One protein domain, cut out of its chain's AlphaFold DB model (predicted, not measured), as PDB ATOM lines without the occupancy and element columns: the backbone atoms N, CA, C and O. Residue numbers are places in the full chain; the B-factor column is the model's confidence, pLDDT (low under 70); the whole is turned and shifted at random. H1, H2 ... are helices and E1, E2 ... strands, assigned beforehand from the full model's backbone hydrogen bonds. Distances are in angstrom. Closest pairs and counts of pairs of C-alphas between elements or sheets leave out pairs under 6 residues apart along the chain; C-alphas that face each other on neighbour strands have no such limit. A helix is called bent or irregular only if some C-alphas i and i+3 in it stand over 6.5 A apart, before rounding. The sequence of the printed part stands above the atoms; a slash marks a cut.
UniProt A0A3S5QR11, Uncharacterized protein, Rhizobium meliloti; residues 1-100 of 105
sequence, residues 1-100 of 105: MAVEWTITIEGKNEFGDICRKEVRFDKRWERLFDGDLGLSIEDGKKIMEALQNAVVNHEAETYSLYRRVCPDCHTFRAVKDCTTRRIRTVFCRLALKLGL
ATOM      1  N   MET A   1       0.378  -4.818  15.035       63.81
ATOM      2  CA  MET A   1       1.832  -4.493  14.898       63.81
ATOM      3  C   MET A   1       2.074  -4.019  13.468       63.81
ATOM      4  O   MET A   1       1.232  -4.304  12.622       63.81
ATOM      5  N   ALA A   2       3.159  -3.298  13.169       76.44
ATOM      6  CA  ALA A   2       3.472  -2.820  11.814       76.44
ATOM      7  C   ALA A   2       4.981  -2.893  11.541       76.44
ATOM      8  O   ALA A   2       5.771  -2.760  12.472       76.44
ATOM      9  N   VAL A   3       5.361  -3.140  10.288       84.38
ATOM     10  CA  VAL A   3       6.739  -2.996   9.802       84.38
ATOM     11  C   VAL A   3       6.805  -1.716   8.980       84.38
ATOM     12  O   VAL A   3       6.068  -1.582   8.001       84.38
ATOM     13  N   GLU A   4       7.673  -0.793   9.376       87.19
ATOM     14  CA  GLU A   4       7.965   0.420   8.612       87.19
ATOM     15  C   GLU A   4       9.117   0.136   7.643       87.19
ATOM     16  O   GLU A   4      10.140  -0.438   8.022       87.19
ATOM     17  N   TRP A   5       8.953   0.540   6.385       89.38
ATOM     18  CA  TRP A   5       9.975   0.433   5.355       89.38
ATOM     19  C   TRP A   5      10.350   1.816   4.843       89.38
ATOM     20  O   TRP A   5       9.490   2.647   4.549       89.38
ATOM     21  N   THR A   6      11.652   2.035   4.672       92.69
ATOM     22  CA  THR A   6      12.194   3.221   4.008       92.69
ATOM     23  C   THR A   6      13.075   2.786   2.847       92.69
ATOM     24  O   THR A   6      14.034   2.040   3.029       92.69
ATOM     25  N   ILE A   7      12.765   3.275   1.650       92.19
ATOM     26  CA  ILE A   7      13.595   3.128   0.456       92.19
ATOM     27  C   ILE A   7      14.311   4.450   0.227       92.19
ATOM     28  O   ILE A   7      13.671   5.496   0.120       92.19
ATOM     29  N   THR A   8      15.637   4.392   0.127       93.56
ATOM     30  CA  THR A   8      16.466   5.546  -0.225       93.56
ATOM     31  C   THR A   8      16.948   5.391  -1.659       93.56
ATOM     32  O   THR A   8      17.526   4.370  -2.019       93.56
ATOM     33  N   ILE A   9      16.692   6.406  -2.472       93.12
ATOM     34  CA  ILE A   9      17.172   6.540  -3.842       93.12
ATOM     35  C   ILE A   9      18.294   7.565  -3.795       93.12
ATOM     36  O   ILE A   9      18.054   8.711  -3.410       93.12
ATOM     37  N   GLU A  10      19.497   7.153  -4.171       92.88
ATOM     38  CA  GLU A  10      20.661   8.024  -4.257       92.88
ATOM     39  C   GLU A  10      21.189   8.022  -5.692       92.88
ATOM     40  O   GLU A  10      21.357   6.964  -6.300       92.88
ATOM     41  N   GLY A  11      21.416   9.209  -6.242       88.75
ATOM     42  CA  GLY A  11      22.019   9.406  -7.552       88.75
ATOM     43  C   GLY A  11      23.188  10.367  -7.434       88.75
ATOM     44  O   GLY A  11      23.098  11.367  -6.732       88.75
ATOM     45  N   LYS A  12      24.288  10.081  -8.126       91.50
ATOM     46  CA  LYS A  12      25.474  10.939  -8.163       91.50
ATOM     47  C   LYS A  12      25.799  11.270  -9.610       91.50
ATOM     48  O   LYS A  12      25.802  10.369 -10.444       91.50
ATOM     49  N   ASN A  13      26.036  12.543  -9.915       84.25
ATOM     50  CA  ASN A  13      26.483  12.949 -11.247       84.25
ATOM     51  C   ASN A  13      28.005  13.175 -11.305       84.25
ATOM     52  O   ASN A  13      28.711  13.154 -10.294       84.25
ATOM     53  N   GLU A  14      28.504  13.391 -12.521       81.50
ATOM     54  CA  GLU A  14      29.912  13.690 -12.813       81.50
ATOM     55  C   GLU A  14      30.389  15.041 -12.251       81.50
ATOM     56  O   GLU A  14      31.582  15.227 -12.030       81.50
ATOM     57  N   PHE A  15      29.459  15.955 -11.956       78.56
ATOM     58  CA  PHE A  15      29.733  17.262 -11.352       78.56
ATOM     59  C   PHE A  15      29.805  17.209  -9.817       78.56
ATOM     60  O   PHE A  15      30.098  18.218  -9.178       78.56
ATOM     61  N   GLY A  16      29.592  16.030  -9.220       80.44
ATOM     62  CA  GLY A  16      29.646  15.812  -7.777       80.44
ATOM     63  C   GLY A  16      28.331  16.076  -7.044       80.44
ATOM     64  O   GLY A  16      28.283  15.852  -5.834       80.44
ATOM     65  N   ASP A  17      27.267  16.481  -7.743       83.94
ATOM     66  CA  ASP A  17      25.949  16.629  -7.132       83.94
ATOM     67  C   ASP A  17      25.365  15.259  -6.798       83.94
ATOM     68  O   ASP A  17      25.443  14.300  -7.581       83.94
ATOM     69  N   ILE A  18      24.737  15.197  -5.627       87.44
ATOM     70  CA  ILE A  18      24.068  14.008  -5.118       87.44
ATOM     71  C   ILE A  18      22.582  14.325  -4.985       87.44
ATOM     72  O   ILE A  18      22.201  15.231  -4.241       87.44
ATOM     73  N   CYS A  19      21.734  13.560  -5.669       85.19
ATOM     74  CA  CYS A  19      20.307  13.544  -5.392       85.19
ATOM     75  C   CYS A  19      20.010  12.442  -4.373       85.19
ATOM     76  O   CYS A  19      20.502  11.320  -4.488       85.19
ATOM     77  N   ARG A  20      19.201  12.760  -3.359       90.56
ATOM     78  CA  ARG A  20      18.689  11.779  -2.399       90.56
ATOM     79  C   ARG A  20      17.185  11.934  -2.264       90.56
ATOM     80  O   ARG A  20      16.685  13.024  -1.985       90.56
ATOM     81  N   LYS A  21      16.455  10.837  -2.442       89.50
ATOM     82  CA  LYS A  21      15.007  10.783  -2.249       89.50
ATOM     83  C   LYS A  21      14.648   9.612  -1.354       89.50
ATOM     84  O   LYS A  21      15.125   8.506  -1.563       89.50
ATOM     85  N   GLU A  22      13.784   9.855  -0.380       91.94
ATOM     86  CA  GLU A  22      13.275   8.811   0.504       91.94
ATOM     87  C   GLU A  22      11.798   8.556   0.219       91.94
ATOM     88  O   GLU A  22      11.011   9.493   0.050       91.94
ATOM     89  N   VAL A  23      11.431   7.279   0.170       91.19
ATOM     90  CA  VAL A  23      10.050   6.808   0.076       91.19
ATOM     91  C   VAL A  23       9.786   5.933   1.287       91.19
ATOM     92  O   VAL A  23      10.534   4.991   1.537       91.19
ATOM     93  N   ARG A  24       8.730   6.247   2.038       89.44
ATOM     94  CA  ARG A  24       8.356   5.516   3.251       89.44
ATOM     95  C   ARG A  24       6.980   4.897   3.092       89.44
ATOM     96  O   ARG A  24       6.087   5.531   2.524       89.44
ATOM     97  N   PHE A  25       6.828   3.673   3.576       86.56
ATOM     98  CA  PHE A  25       5.539   2.994   3.630       86.56
ATOM     99  C   PHE A  25       5.499   1.984   4.774       86.56
ATOM    100  O   PHE A  25       6.500   1.362   5.127       86.56
ATOM    101  N   ASP A  26       4.302   1.798   5.316       85.62
ATOM    102  CA  ASP A  26       4.038   0.917   6.444       85.62
ATOM    103  C   ASP A  26       3.264  -0.316   5.997       85.62
ATOM    104  O   ASP A  26       2.301  -0.231   5.229       85.62
ATOM    105  N   LYS A  27       3.631  -1.475   6.541       83.19
ATOM    106  CA  LYS A  27       2.891  -2.726   6.366       83.19
ATOM    107  C   LYS A  27       2.369  -3.200   7.711       83.19
ATOM    108  O   LYS A  27       3.126  -3.623   8.585       83.19
ATOM    109  N   ARG A  28       1.050  -3.098   7.895       79.69
ATOM    110  CA  ARG A  28       0.362  -3.579   9.099       79.69
ATOM    111  C   ARG A  28       0.131  -5.077   9.005       79.69
ATOM    112  O   ARG A  28      -0.332  -5.571   7.982       79.69
ATOM    113  N   TRP A  29       0.389  -5.778  10.103       71.62
ATOM    114  CA  TRP A  29       0.228  -7.230  10.160       71.62
ATOM    115  C   TRP A  29      -1.242  -7.651  10.039       71.62
ATOM    116  O   TRP A  29      -1.532  -8.718   9.512       71.62
ATOM    117  N   GLU A  30      -2.175  -6.787  10.454       69.06
ATOM    118  CA  GLU A  30      -3.618  -7.051  10.375       69.06
ATOM    119  C   GLU A  30      -4.120  -7.270   8.933       69.06
ATOM    120  O   GLU A  30      -5.130  -7.935   8.746       69.06
ATOM    121  N   ARG A  31      -3.407  -6.758   7.917       65.88
ATOM    122  CA  ARG A  31      -3.787  -6.874   6.496       65.88
ATOM    123  C   ARG A  31      -3.146  -8.057   5.767       65.88
ATOM    124  O   ARG A  31      -3.473  -8.320   4.616       65.88
ATOM    125  N   LEU A  32      -2.259  -8.801   6.431       64.56
ATOM    126  CA  LEU A  32      -1.571  -9.950   5.827       64.56
ATOM    127  C   LEU A  32      -2.542 -11.065   5.410       64.56
ATOM    128  O   LEU A  32      -2.247 -11.811   4.480       64.56
ATOM    129  N   PHE A  33      -3.696 -11.164   6.075       60.75
ATOM    130  CA  PHE A  33      -4.717 -12.173   5.788       60.75
ATOM    131  C   PHE A  33      -5.557 -11.861   4.538       60.75
ATOM    132  O   PHE A  33      -6.105 -12.789   3.950       60.75
ATOM    133  N   ASP A  34      -5.591 -10.605   4.079       68.50
ATOM    134  CA  ASP A  34      -6.365 -10.169   2.903       68.50
ATOM    135  C   ASP A  34      -5.571 -10.269   1.583       68.50
ATOM    136  O   ASP A  34      -5.956  -9.702   0.562       68.50
ATOM    137  N   GLY A  35      -4.426 -10.961   1.586       66.31
ATOM    138  CA  GLY A  35      -3.525 -11.006   0.430       66.31
ATOM    139  C   GLY A  35      -2.711  -9.720   0.229       66.31
ATOM    140  O   GLY A  35      -2.025  -9.591  -0.780       66.31
ATOM    141  N   ASP A  36      -2.713  -8.804   1.205       73.06
ATOM    142  CA  ASP A  36      -1.922  -7.558   1.220       73.06
ATOM    143  C   ASP A  36      -0.441  -7.812   1.609       73.06
ATOM    144  O   ASP A  36       0.239  -6.989   2.233       73.06
ATOM    145  N   LEU A  37       0.056  -9.008   1.274       79.62
ATOM    146  CA  LEU A  37       1.424  -9.456   1.502       79.62
ATOM    147  C   LEU A  37       2.341  -8.876   0.415       79.62
ATOM    148  O   LEU A  37       2.138  -9.103  -0.776       79.62
ATOM    149  N   GLY A  38       3.400  -8.177   0.827       82.12
ATOM    150  CA  GLY A  38       4.350  -7.545  -0.092       82.12
ATOM    151  C   GLY A  38       3.927  -6.138  -0.523       82.12
ATOM    152  O   GLY A  38       3.132  -5.479   0.150       82.12
ATOM    153  N   LEU A  39       4.512  -5.630  -1.610       85.88
ATOM    154  CA  LEU A  39       4.173  -4.307  -2.142       85.88
ATOM    155  C   LEU A  39       2.813  -4.356  -2.833       85.88
ATOM    156  O   LEU A  39       2.601  -5.167  -3.734       85.88
ATOM    157  N   SER A  40       1.918  -3.445  -2.454       86.62
ATOM    158  CA  SER A  40       0.693  -3.252  -3.224       86.62
ATOM    159  C   SER A  40       1.023  -2.571  -4.554       86.62
ATOM    160  O   SER A  40       2.078  -1.948  -4.720       86.62
ATOM    161  N   ILE A  41       0.093  -2.627  -5.506       86.94
ATOM    162  CA  ILE A  41       0.217  -1.872  -6.761       86.94
ATOM    163  C   ILE A  41       0.360  -0.367  -6.479       86.94
ATOM    164  O   ILE A  41       1.081   0.326  -7.195       86.94
ATOM    165  N   GLU A  42      -0.300   0.151  -5.441       86.31
ATOM    166  CA  GLU A  42      -0.179   1.556  -5.047       86.31
ATOM    167  C   GLU A  42       1.208   1.878  -4.489       86.31
ATOM    168  O   GLU A  42       1.789   2.894  -4.871       86.31
ATOM    169  N   ASP A  43       1.765   1.004  -3.647       88.31
ATOM    170  CA  ASP A  43       3.130   1.160  -3.130       88.31
ATOM    171  C   ASP A  43       4.140   1.118  -4.280       88.31
ATOM    172  O   ASP A  43       4.991   1.998  -4.393       88.31
ATOM    173  N   GLY A  44       3.990   0.155  -5.196       89.06
ATOM    174  CA  GLY A  44       4.824   0.039  -6.390       89.06
ATOM    175  C   GLY A  44       4.760   1.288  -7.269       89.06
ATOM    176  O   GLY A  44       5.798   1.808  -7.678       89.06
ATOM    177  N   LYS A  45       3.560   1.834  -7.510       90.19
ATOM    178  CA  LYS A  45       3.390   3.091  -8.258       90.19
ATOM    179  C   LYS A  45       4.074   4.266  -7.563       90.19
ATOM    180  O   LYS A  45       4.772   5.013  -8.238       90.19
ATOM    181  N   LYS A  46       3.932   4.406  -6.241       88.94
ATOM    182  CA  LYS A  46       4.591   5.478  -5.469       88.94
ATOM    183  C   LYS A  46       6.112   5.380  -5.542       88.94
ATOM    184  O   LYS A  46       6.778   6.390  -5.756       88.94
ATOM    185  N   ILE A  47       6.657   4.172  -5.393       91.12
ATOM    186  CA  ILE A  47       8.102   3.928  -5.474       91.12
ATOM    187  C   ILE A  47       8.614   4.272  -6.875       91.12
ATOM    188  O   ILE A  47       9.569   5.036  -7.005       91.12
ATOM    189  N   MET A  48       7.952   3.770  -7.920       91.75
ATOM    190  CA  MET A  48       8.348   4.029  -9.306       91.75
ATOM    191  C   MET A  48       8.207   5.501  -9.687       91.75
ATOM    192  O   MET A  48       9.076   6.047 -10.359       91.75
ATOM    193  N   GLU A  49       7.151   6.173  -9.231       90.56
ATOM    194  CA  GLU A  49       6.981   7.607  -9.433       90.56
ATOM    195  C   GLU A  49       8.105   8.404  -8.763       90.56
ATOM    196  O   GLU A  49       8.669   9.303  -9.391       90.56
ATOM    197  N   ALA A  50       8.458   8.084  -7.517       90.25
ATOM    198  CA  ALA A  50       9.535   8.760  -6.799       90.25
ATOM    199  C   ALA A  50      10.904   8.519  -7.451       90.25
ATOM    200  O   ALA A  50      11.681   9.464  -7.601       90.25
ATOM    201  N   LEU A  51      11.167   7.285  -7.887       91.12
ATOM    202  CA  LEU A  51      12.375   6.916  -8.617       91.12
ATOM    203  C   LEU A  51      12.481   7.678  -9.937       91.12
ATOM    204  O   LEU A  51      13.486   8.337 -10.188       91.12
ATOM    205  N   GLN A  52      11.425   7.660 -10.750       91.12
ATOM    206  CA  GLN A  52      11.414   8.349 -12.036       91.12
ATOM    207  C   GLN A  52      11.550   9.868 -11.865       91.12
ATOM    208  O   GLN A  52      12.250  10.510 -12.644       91.12
ATOM    209  N   ASN A  53      10.919  10.450 -10.837       88.19
ATOM    210  CA  ASN A  53      11.128  11.851 -10.470       88.19
ATOM    211  C   ASN A  53      12.605  12.132 -10.173       88.19
ATOM    212  O   ASN A  53      13.153  13.089 -10.712       88.19
ATOM    213  N   ALA A  54      13.235  11.334  -9.310       89.50
ATOM    214  CA  ALA A  54      14.615  11.559  -8.895       89.50
ATOM    215  C   ALA A  54      15.587  11.440 -10.078       89.50
ATOM    216  O   ALA A  54      16.385  12.346 -10.299       89.50
ATOM    217  N   VAL A  55      15.459  10.374 -10.873       89.50
ATOM    218  CA  VAL A  55      16.327  10.115 -12.031       89.50
ATOM    219  C   VAL A  55      16.204  11.229 -13.066       89.50
ATOM    220  O   VAL A  55      17.202  11.844 -13.421       89.50
ATOM    221  N   VAL A  56      14.985  11.550 -13.507       89.31
ATOM    222  CA  VAL A  56      14.796  12.498 -14.614       89.31
ATOM    223  C   VAL A  56      15.171  13.926 -14.213       89.31
ATOM    224  O   VAL A  56      15.714  14.658 -15.037       89.31
ATOM    225  N   ASN A  57      14.893  14.347 -12.971       85.94
ATOM    226  CA  ASN A  57      15.352  15.661 -12.505       85.94
ATOM    227  C   ASN A  57      16.880  15.720 -12.482       85.94
ATOM    228  O   ASN A  57      17.446  16.669 -13.015       85.94
ATOM    229  N   HIS A  58      17.533  14.686 -11.947       88.25
ATOM    230  CA  HIS A  58      18.992  14.638 -11.866       88.25
ATOM    231  C   HIS A  58      19.644  14.639 -13.254       88.25
ATOM    232  O   HIS A  58      20.536  15.438 -13.518       88.25
ATOM    233  N   GLU A  59      19.144  13.824 -14.188       88.50
ATOM    234  CA  GLU A  59      19.608  13.807 -15.583       88.50
ATOM    235  C   GLU A  59      19.408  15.161 -16.275       88.50
ATOM    236  O   GLU A  59      20.296  15.646 -16.977       88.50
ATOM    237  N   ALA A  60      18.249  15.795 -16.077       86.12
ATOM    238  CA  ALA A  60      17.943  17.092 -16.669       86.12
ATOM    239  C   ALA A  60      18.843  18.208 -16.120       86.12
ATOM    240  O   ALA A  60      19.281  19.077 -16.882       86.12
ATOM    241  N   GLU A  61      19.133  18.187 -14.819       84.38
ATOM    242  CA  GLU A  61      20.054  19.116 -14.163       84.38
ATOM    243  C   GLU A  61      21.485  18.915 -14.669       84.38
ATOM    244  O   GLU A  61      22.096  19.873 -15.147       84.38
ATOM    245  N   THR A  62      21.983  17.676 -14.690       87.12
ATOM    246  CA  THR A  62      23.309  17.334 -15.232       87.12
ATOM    247  C   THR A  62      23.448  17.743 -16.695       87.12
ATOM    248  O   THR A  62      24.420  18.405 -17.063       87.12
ATOM    249  N   TYR A  63      22.452  17.442 -17.531       85.88
ATOM    250  CA  TYR A  63      22.452  17.855 -18.934       85.88
ATOM    251  C   TYR A  63      22.460  19.383 -19.086       85.88
ATOM    252  O   TYR A  63      23.161  19.929 -19.944       85.88
ATOM    253  N   SER A  64      21.709  20.091 -18.237       83.75
ATOM    254  CA  SER A  64      21.677  21.556 -18.230       83.75
ATOM    255  C   SER A  64      23.024  22.151 -17.814       83.75
ATOM    256  O   SER A  64      23.459  23.132 -18.415       83.75
ATOM    257  N   LEU A  65      23.708  21.562 -16.827       84.69
ATOM    258  CA  LEU A  65      25.053  21.972 -16.412       84.69
ATOM    259  C   LEU A  65      26.073  21.745 -17.523       84.69
ATOM    260  O   LEU A  65      26.778  22.684 -17.893       84.69
ATOM    261  N   TYR A  66      26.085  20.551 -18.119       85.94
ATOM    262  CA  TYR A  66      26.966  20.216 -19.235       85.94
ATOM    263  C   TYR A  66      26.811  21.206 -20.400       85.94
ATOM    264  O   TYR A  66      27.789  21.768 -20.887       85.94
ATOM    265  N   ARG A  67      25.567  21.521 -20.791       84.56
ATOM    266  CA  ARG A  67      25.260  22.504 -21.849       84.56
ATOM    267  C   ARG A  67      25.667  23.942 -21.518       84.56
ATOM    268  O   ARG A  67      25.742  24.763 -22.433       84.56
ATOM    269  N   ARG A  68      25.874  24.277 -20.243       86.94
ATOM    270  CA  ARG A  68      26.306  25.615 -19.811       86.94
ATOM    271  C   ARG A  68      27.818  25.783 -19.831       86.94
ATOM    272  O   ARG A  68      28.263  26.927 -19.786       86.94
ATOM    273  N   VAL A  69      28.598  24.709 -19.896       87.88
ATOM    274  CA  VAL A  69      30.058  24.804 -19.982       87.88
ATOM    275  C   VAL A  69      30.444  25.344 -21.361       87.88
ATOM    276  O   VAL A  69      30.037  24.812 -22.392       87.88
ATOM    277  N   CYS A  70      31.203  26.440 -21.396       85.00
ATOM    278  CA  CYS A  70      31.739  26.981 -22.641       85.00
ATOM    279  C   CYS A  70      32.783  26.014 -23.233       85.00
ATOM    280  O   CYS A  70      33.711  25.661 -22.507       85.00
ATOM    281  N   PRO A  71      32.698  25.617 -24.516       84.56
ATOM    282  CA  PRO A  71      33.685  24.719 -25.114       84.56
ATOM    283  C   PRO A  71      35.088  25.339 -25.209       84.56
ATOM    284  O   PRO A  71      36.061  24.599 -25.190       84.56
ATOM    285  N   ASP A  72      35.204  26.671 -25.275       88.00
ATOM    286  CA  ASP A  72      36.498  27.349 -25.447       88.00
ATOM    287  C   ASP A  72      37.213  27.630 -24.119       88.00
ATOM    288  O   ASP A  72      38.411  27.406 -23.981       88.00
ATOM    289  N   CYS A  73      36.485  28.146 -23.123       90.12
ATOM    290  CA  CYS A  73      37.073  28.593 -21.855       90.12
ATOM    291  C   CYS A  73      36.637  27.767 -20.638       90.12
ATOM    292  O   CYS A  73      37.026  28.094 -19.521       90.12
ATOM    293  N   HIS A  74      35.810  26.732 -20.830       85.44
ATOM    294  CA  HIS A  74      35.311  25.823 -19.787       85.44
ATOM    295  C   HIS A  74      34.604  26.492 -18.593       85.44
ATOM    296  O   HIS A  74      34.342  25.854 -17.576       85.44
ATOM    297  N   THR A  75      34.232  27.768 -18.715       87.75
ATOM    298  CA  THR A  75      33.467  28.487 -17.688       87.75
ATOM    299  C   THR A  75      31.963  28.303 -17.882       87.75
ATOM    300  O   THR A  75      31.475  28.116 -19.002       87.75
ATOM    301  N   PHE A  76      31.207  28.356 -16.781       86.31
ATOM    302  CA  PHE A  76      29.749  28.256 -16.819       86.31
ATOM    303  C   PHE A  76      29.114  29.530 -17.381       86.31
ATOM    304  O   PHE A  76      29.254  30.618 -16.825       86.31
ATOM    305  N   ARG A  77      28.323  29.376 -18.441       86.25
ATOM    306  CA  ARG A  77      27.498  30.442 -19.015       86.25
ATOM    307  C   ARG A  77      26.286  30.736 -18.125       86.25
ATOM    308  O   ARG A  77      25.744  29.849 -17.450       86.25
ATOM    309  N   ALA A  78      25.842  31.993 -18.139       83.38
ATOM    310  CA  ALA A  78      24.620  32.416 -17.463       83.38
ATOM    311  C   ALA A  78      23.381  31.739 -18.078       83.38
ATOM    312  O   ALA A  78      23.337  31.441 -19.277       83.38
ATOM    313  N   VAL A  79      22.371  31.494 -17.243       83.62
ATOM    314  CA  VAL A  79      21.052  31.036 -17.694       83.62
ATOM    315  C   VAL A  79      20.270  32.258 -18.149       83.62
ATOM    316  O   VAL A  79      20.182  33.234 -17.409       83.62
ATOM    317  N   LYS A  80      19.721  32.209 -19.363       78.19
ATOM    318  CA  LYS A  80      18.910  33.295 -19.915       78.19
ATOM    319  C   LYS A  80      17.474  33.216 -19.412       78.19
ATOM    320  O   LYS A  80      16.971  34.178 -18.848       78.19
ATOM    321  N   ASP A  81      16.848  32.056 -19.587       81.12
ATOM    322  CA  ASP A  81      15.431  31.842 -19.303       81.12
ATOM    323  C   ASP A  81      15.222  30.479 -18.645       81.12
ATOM    324  O   ASP A  81      15.835  29.491 -19.046       81.12
ATOM    325  N   CYS A  82      14.316  30.391 -17.673       78.88
ATOM    326  CA  CYS A  82      13.900  29.120 -17.083       78.88
ATOM    327  C   CYS A  82      12.491  28.767 -17.557       78.88
ATOM    328  O   CYS A  82      11.554  29.542 -17.376       78.88
ATOM    329  N   THR A  83      12.321  27.572 -18.120       81.31
ATOM    330  CA  THR A  83      11.013  27.063 -18.545       81.31
ATOM    331  C   THR A  83      10.658  25.788 -17.796       81.31
ATOM    332  O   THR A  83      11.515  24.940 -17.549       81.31
ATOM    333  N   THR A  84       9.384  25.637 -17.434       84.12
ATOM    334  CA  THR A  84       8.886  24.391 -16.847       84.12
ATOM    335  C   THR A  84       8.275  23.530 -17.946       84.12
ATOM    336  O   THR A  84       7.274  23.919 -18.548       84.12
ATOM    337  N   ARG A  85       8.841  22.349 -18.202       83.62
ATOM    338  CA  ARG A  85       8.294  21.373 -19.154       83.62
ATOM    339  C   ARG A  85       7.654  20.207 -18.424       83.62
ATOM    340  O   ARG A  85       8.202  19.691 -17.456       83.62
ATOM    341  N   ARG A  86       6.494  19.769 -18.914       86.44
ATOM    342  CA  ARG A  86       5.811  18.585 -18.385       86.44
ATOM    343  C   ARG A  86       6.160  17.375 -19.239       86.44
ATOM    344  O   ARG A  86       5.844  17.364 -20.425       86.44
ATOM    345  N   ILE A  87       6.771  16.366 -18.633       83.44
ATOM    346  CA  ILE A  87       7.070  15.083 -19.270       83.44
ATOM    347  C   ILE A  87       6.084  14.048 -18.747       83.44
ATOM    348  O   ILE A  87       5.804  13.984 -17.551       83.44
ATOM    349  N   ARG A  88       5.524  13.246 -19.650       85.62
ATOM    350  CA  ARG A  88       4.686  12.103 -19.288       85.62
ATOM    351  C   ARG A  88       5.484  10.835 -19.559       85.62
ATOM    352  O   ARG A  88       5.857  10.596 -20.701       85.62
ATOM    353  N   THR A  89       5.748  10.059 -18.520       81.00
ATOM    354  CA  THR A  89       6.304   8.708 -18.622       81.00
ATOM    355  C   THR A  89       5.197   7.697 -18.326       81.00
ATOM    356  O   THR A  89       4.103   8.063 -17.892       81.00
ATOM    357  N   VAL A  90       5.476   6.412 -18.554       84.06
ATOM    358  CA  VAL A  90       4.559   5.326 -18.165       84.06
ATOM    359  C   VAL A  90       4.351   5.298 -16.646       84.06
ATOM    360  O   VAL A  90       3.275   4.940 -16.175       84.06
ATOM    361  N   PHE A  91       5.363   5.718 -15.881       80.00
ATOM    362  CA  PHE A  91       5.356   5.646 -14.424       80.00
ATOM    363  C   PHE A  91       4.783   6.896 -13.754       80.00
ATOM    364  O   PHE A  91       4.210   6.782 -12.675       80.00
ATOM    365  N   CYS A  92       4.907   8.082 -14.363       75.38
ATOM    366  CA  CYS A  92       4.420   9.322 -13.757       75.38
ATOM    367  C   CYS A  92       4.352  10.514 -14.729       75.38
ATOM    368  O   CYS A  92       4.787  10.469 -15.882       75.38
ATOM    369  N   ARG A  93       3.801  11.632 -14.242       85.94
ATOM    370  CA  ARG A  93       3.856  12.934 -14.921       85.94
ATOM    371  C   ARG A  93       4.750  13.878 -14.134       85.94
ATOM    372  O   ARG A  93       4.417  14.257 -13.020       85.94
ATOM    373  N   LEU A  94       5.842  14.290 -14.758       84.19
ATOM    374  CA  LEU A  94       6.899  15.088 -14.156       84.19
ATOM    375  C   LEU A  94       6.834  16.523 -14.660       84.19
ATOM    376  O   LEU A  94       6.531  16.753 -15.831       84.19
ATOM    377  N   ALA A  95       7.137  17.485 -13.794       81.12
ATOM    378  CA  ALA A  95       7.354  18.875 -14.173       81.12
ATOM    379  C   ALA A  95       8.827  19.219 -13.930       81.12
ATOM    380  O   ALA A  95       9.256  19.306 -12.785       81.12
ATOM    381  N   LEU A  96       9.585  19.396 -15.009       81.75
ATOM    382  CA  LEU A  96      11.009  19.720 -14.966       81.75
ATOM    383  C   LEU A  96      11.212  21.207 -15.194       81.75
ATOM    384  O   LEU A  96      10.619  21.768 -16.117       81.75
ATOM    385  N   LYS A  97      12.093  21.828 -14.415       76.25
ATOM    386  CA  LYS A  97      12.585  23.178 -14.694       76.25
ATOM    387  C   LYS A  97      13.880  23.073 -15.491       76.25
ATOM    388  O   LYS A  97      14.850  22.506 -15.014       76.25
ATOM    389  N   LEU A  98      13.884  23.622 -16.699       73.88
ATOM    390  CA  LEU A  98      15.048  23.653 -17.581       73.88
ATOM    391  C   LEU A  98      15.507  25.098 -17.757       73.88
ATOM    392  O   LEU A  98      14.716  25.954 -18.163       73.88
ATOM    393  N   GLY A  99      16.780  25.357 -17.465       69.06
ATOM    394  CA  GLY A  99      17.429  26.632 -17.752       69.06
ATOM    395  C   GLY A  99      17.988  26.639 -19.172       69.06
ATOM    396  O   GLY A  99      18.859  25.838 -19.501       69.06
ATOM    397  N   LEU A 100      17.502  27.538 -20.022       61.91
ATOM    398  CA  LEU A 100      18.071  27.788 -21.341       61.91
ATOM    399  C   LEU A 100      19.381  28.572 -21.179       61.91
ATOM    400  O   LEU A 100      19.374  29.644 -20.562       61.91
TER     401      LEU A 100
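Overview. This is residues 1 to 100 of the 105 residues of an uncharacterized protein of Rhizobium meliloti (UniProt A0A3S5QR11). One long helix, H2, makes the core of a rod, with two separate two-stranded hairpins packed along roughly opposite sides of it: E1 and E2 near residues 43 to 62, E3 and E4 near residues 49 to 68. Short H1 lies at one end of the rod; residues 70 to 75 stick out at the other. The 100 printed residues hold the order E1 E2 H1 H2 E3 E4, both sheets antiparallel, class mixed. The whole is only just loose, close to extended, with a radius of gyration of 18.7 A and spans of 65 by 26 by 15 A.

Arrangement. E1, residues 2 to 12, and E2, residues 18 to 28, form an antiparallel hairpin at 166 degrees, with N 7 and O 23 2.8 A apart. H1, residues 29 to 34, is only just irregular, C-alphas 30 and 33 being 7.0 A apart. H2, residues 41 to 68, comes closest to E2 at the C-alphas of Ile 47 and Val 23, 6.5 A. E3, residues 79 to 88, and E4, residues 93 to 100, form another antiparallel hairpin at 161 degrees, with N 85 and O 96 2.8 A apart. The closest C-alphas of H2 and E4 are those of Asn 57 and Leu 96, 6.4 A. E2 and E4 are apart. Every O i to N i+4 pair is within hydrogen-bond range in H2; in H1 0 of 2 are, beside 2 of 3 O i to N i+3 pairs.

Along the chain. E1 begins at C-alpha 2 (3.472, -2.820, 11.814) and is 32.7 A long; E2 is 32.8 A. H1 measures 10.2 A. H2 begins at C-alpha 41 (0.217, -1.872, -6.761) and spans 40.1 A. E3 is 25.1 A long, and E4, 21.5 A, ends at C-alpha 100 (18.071, 27.788, -21.341).

Size, cuts and confidence. The two C-alphas farthest apart, Phe 33 and Asp 72, are 65.1 A apart. The printed part has no cut and no long link. Its mean pLDDT is 83.8; residue 1, residues 30 to 35 and residues 99 to 100 are under 70.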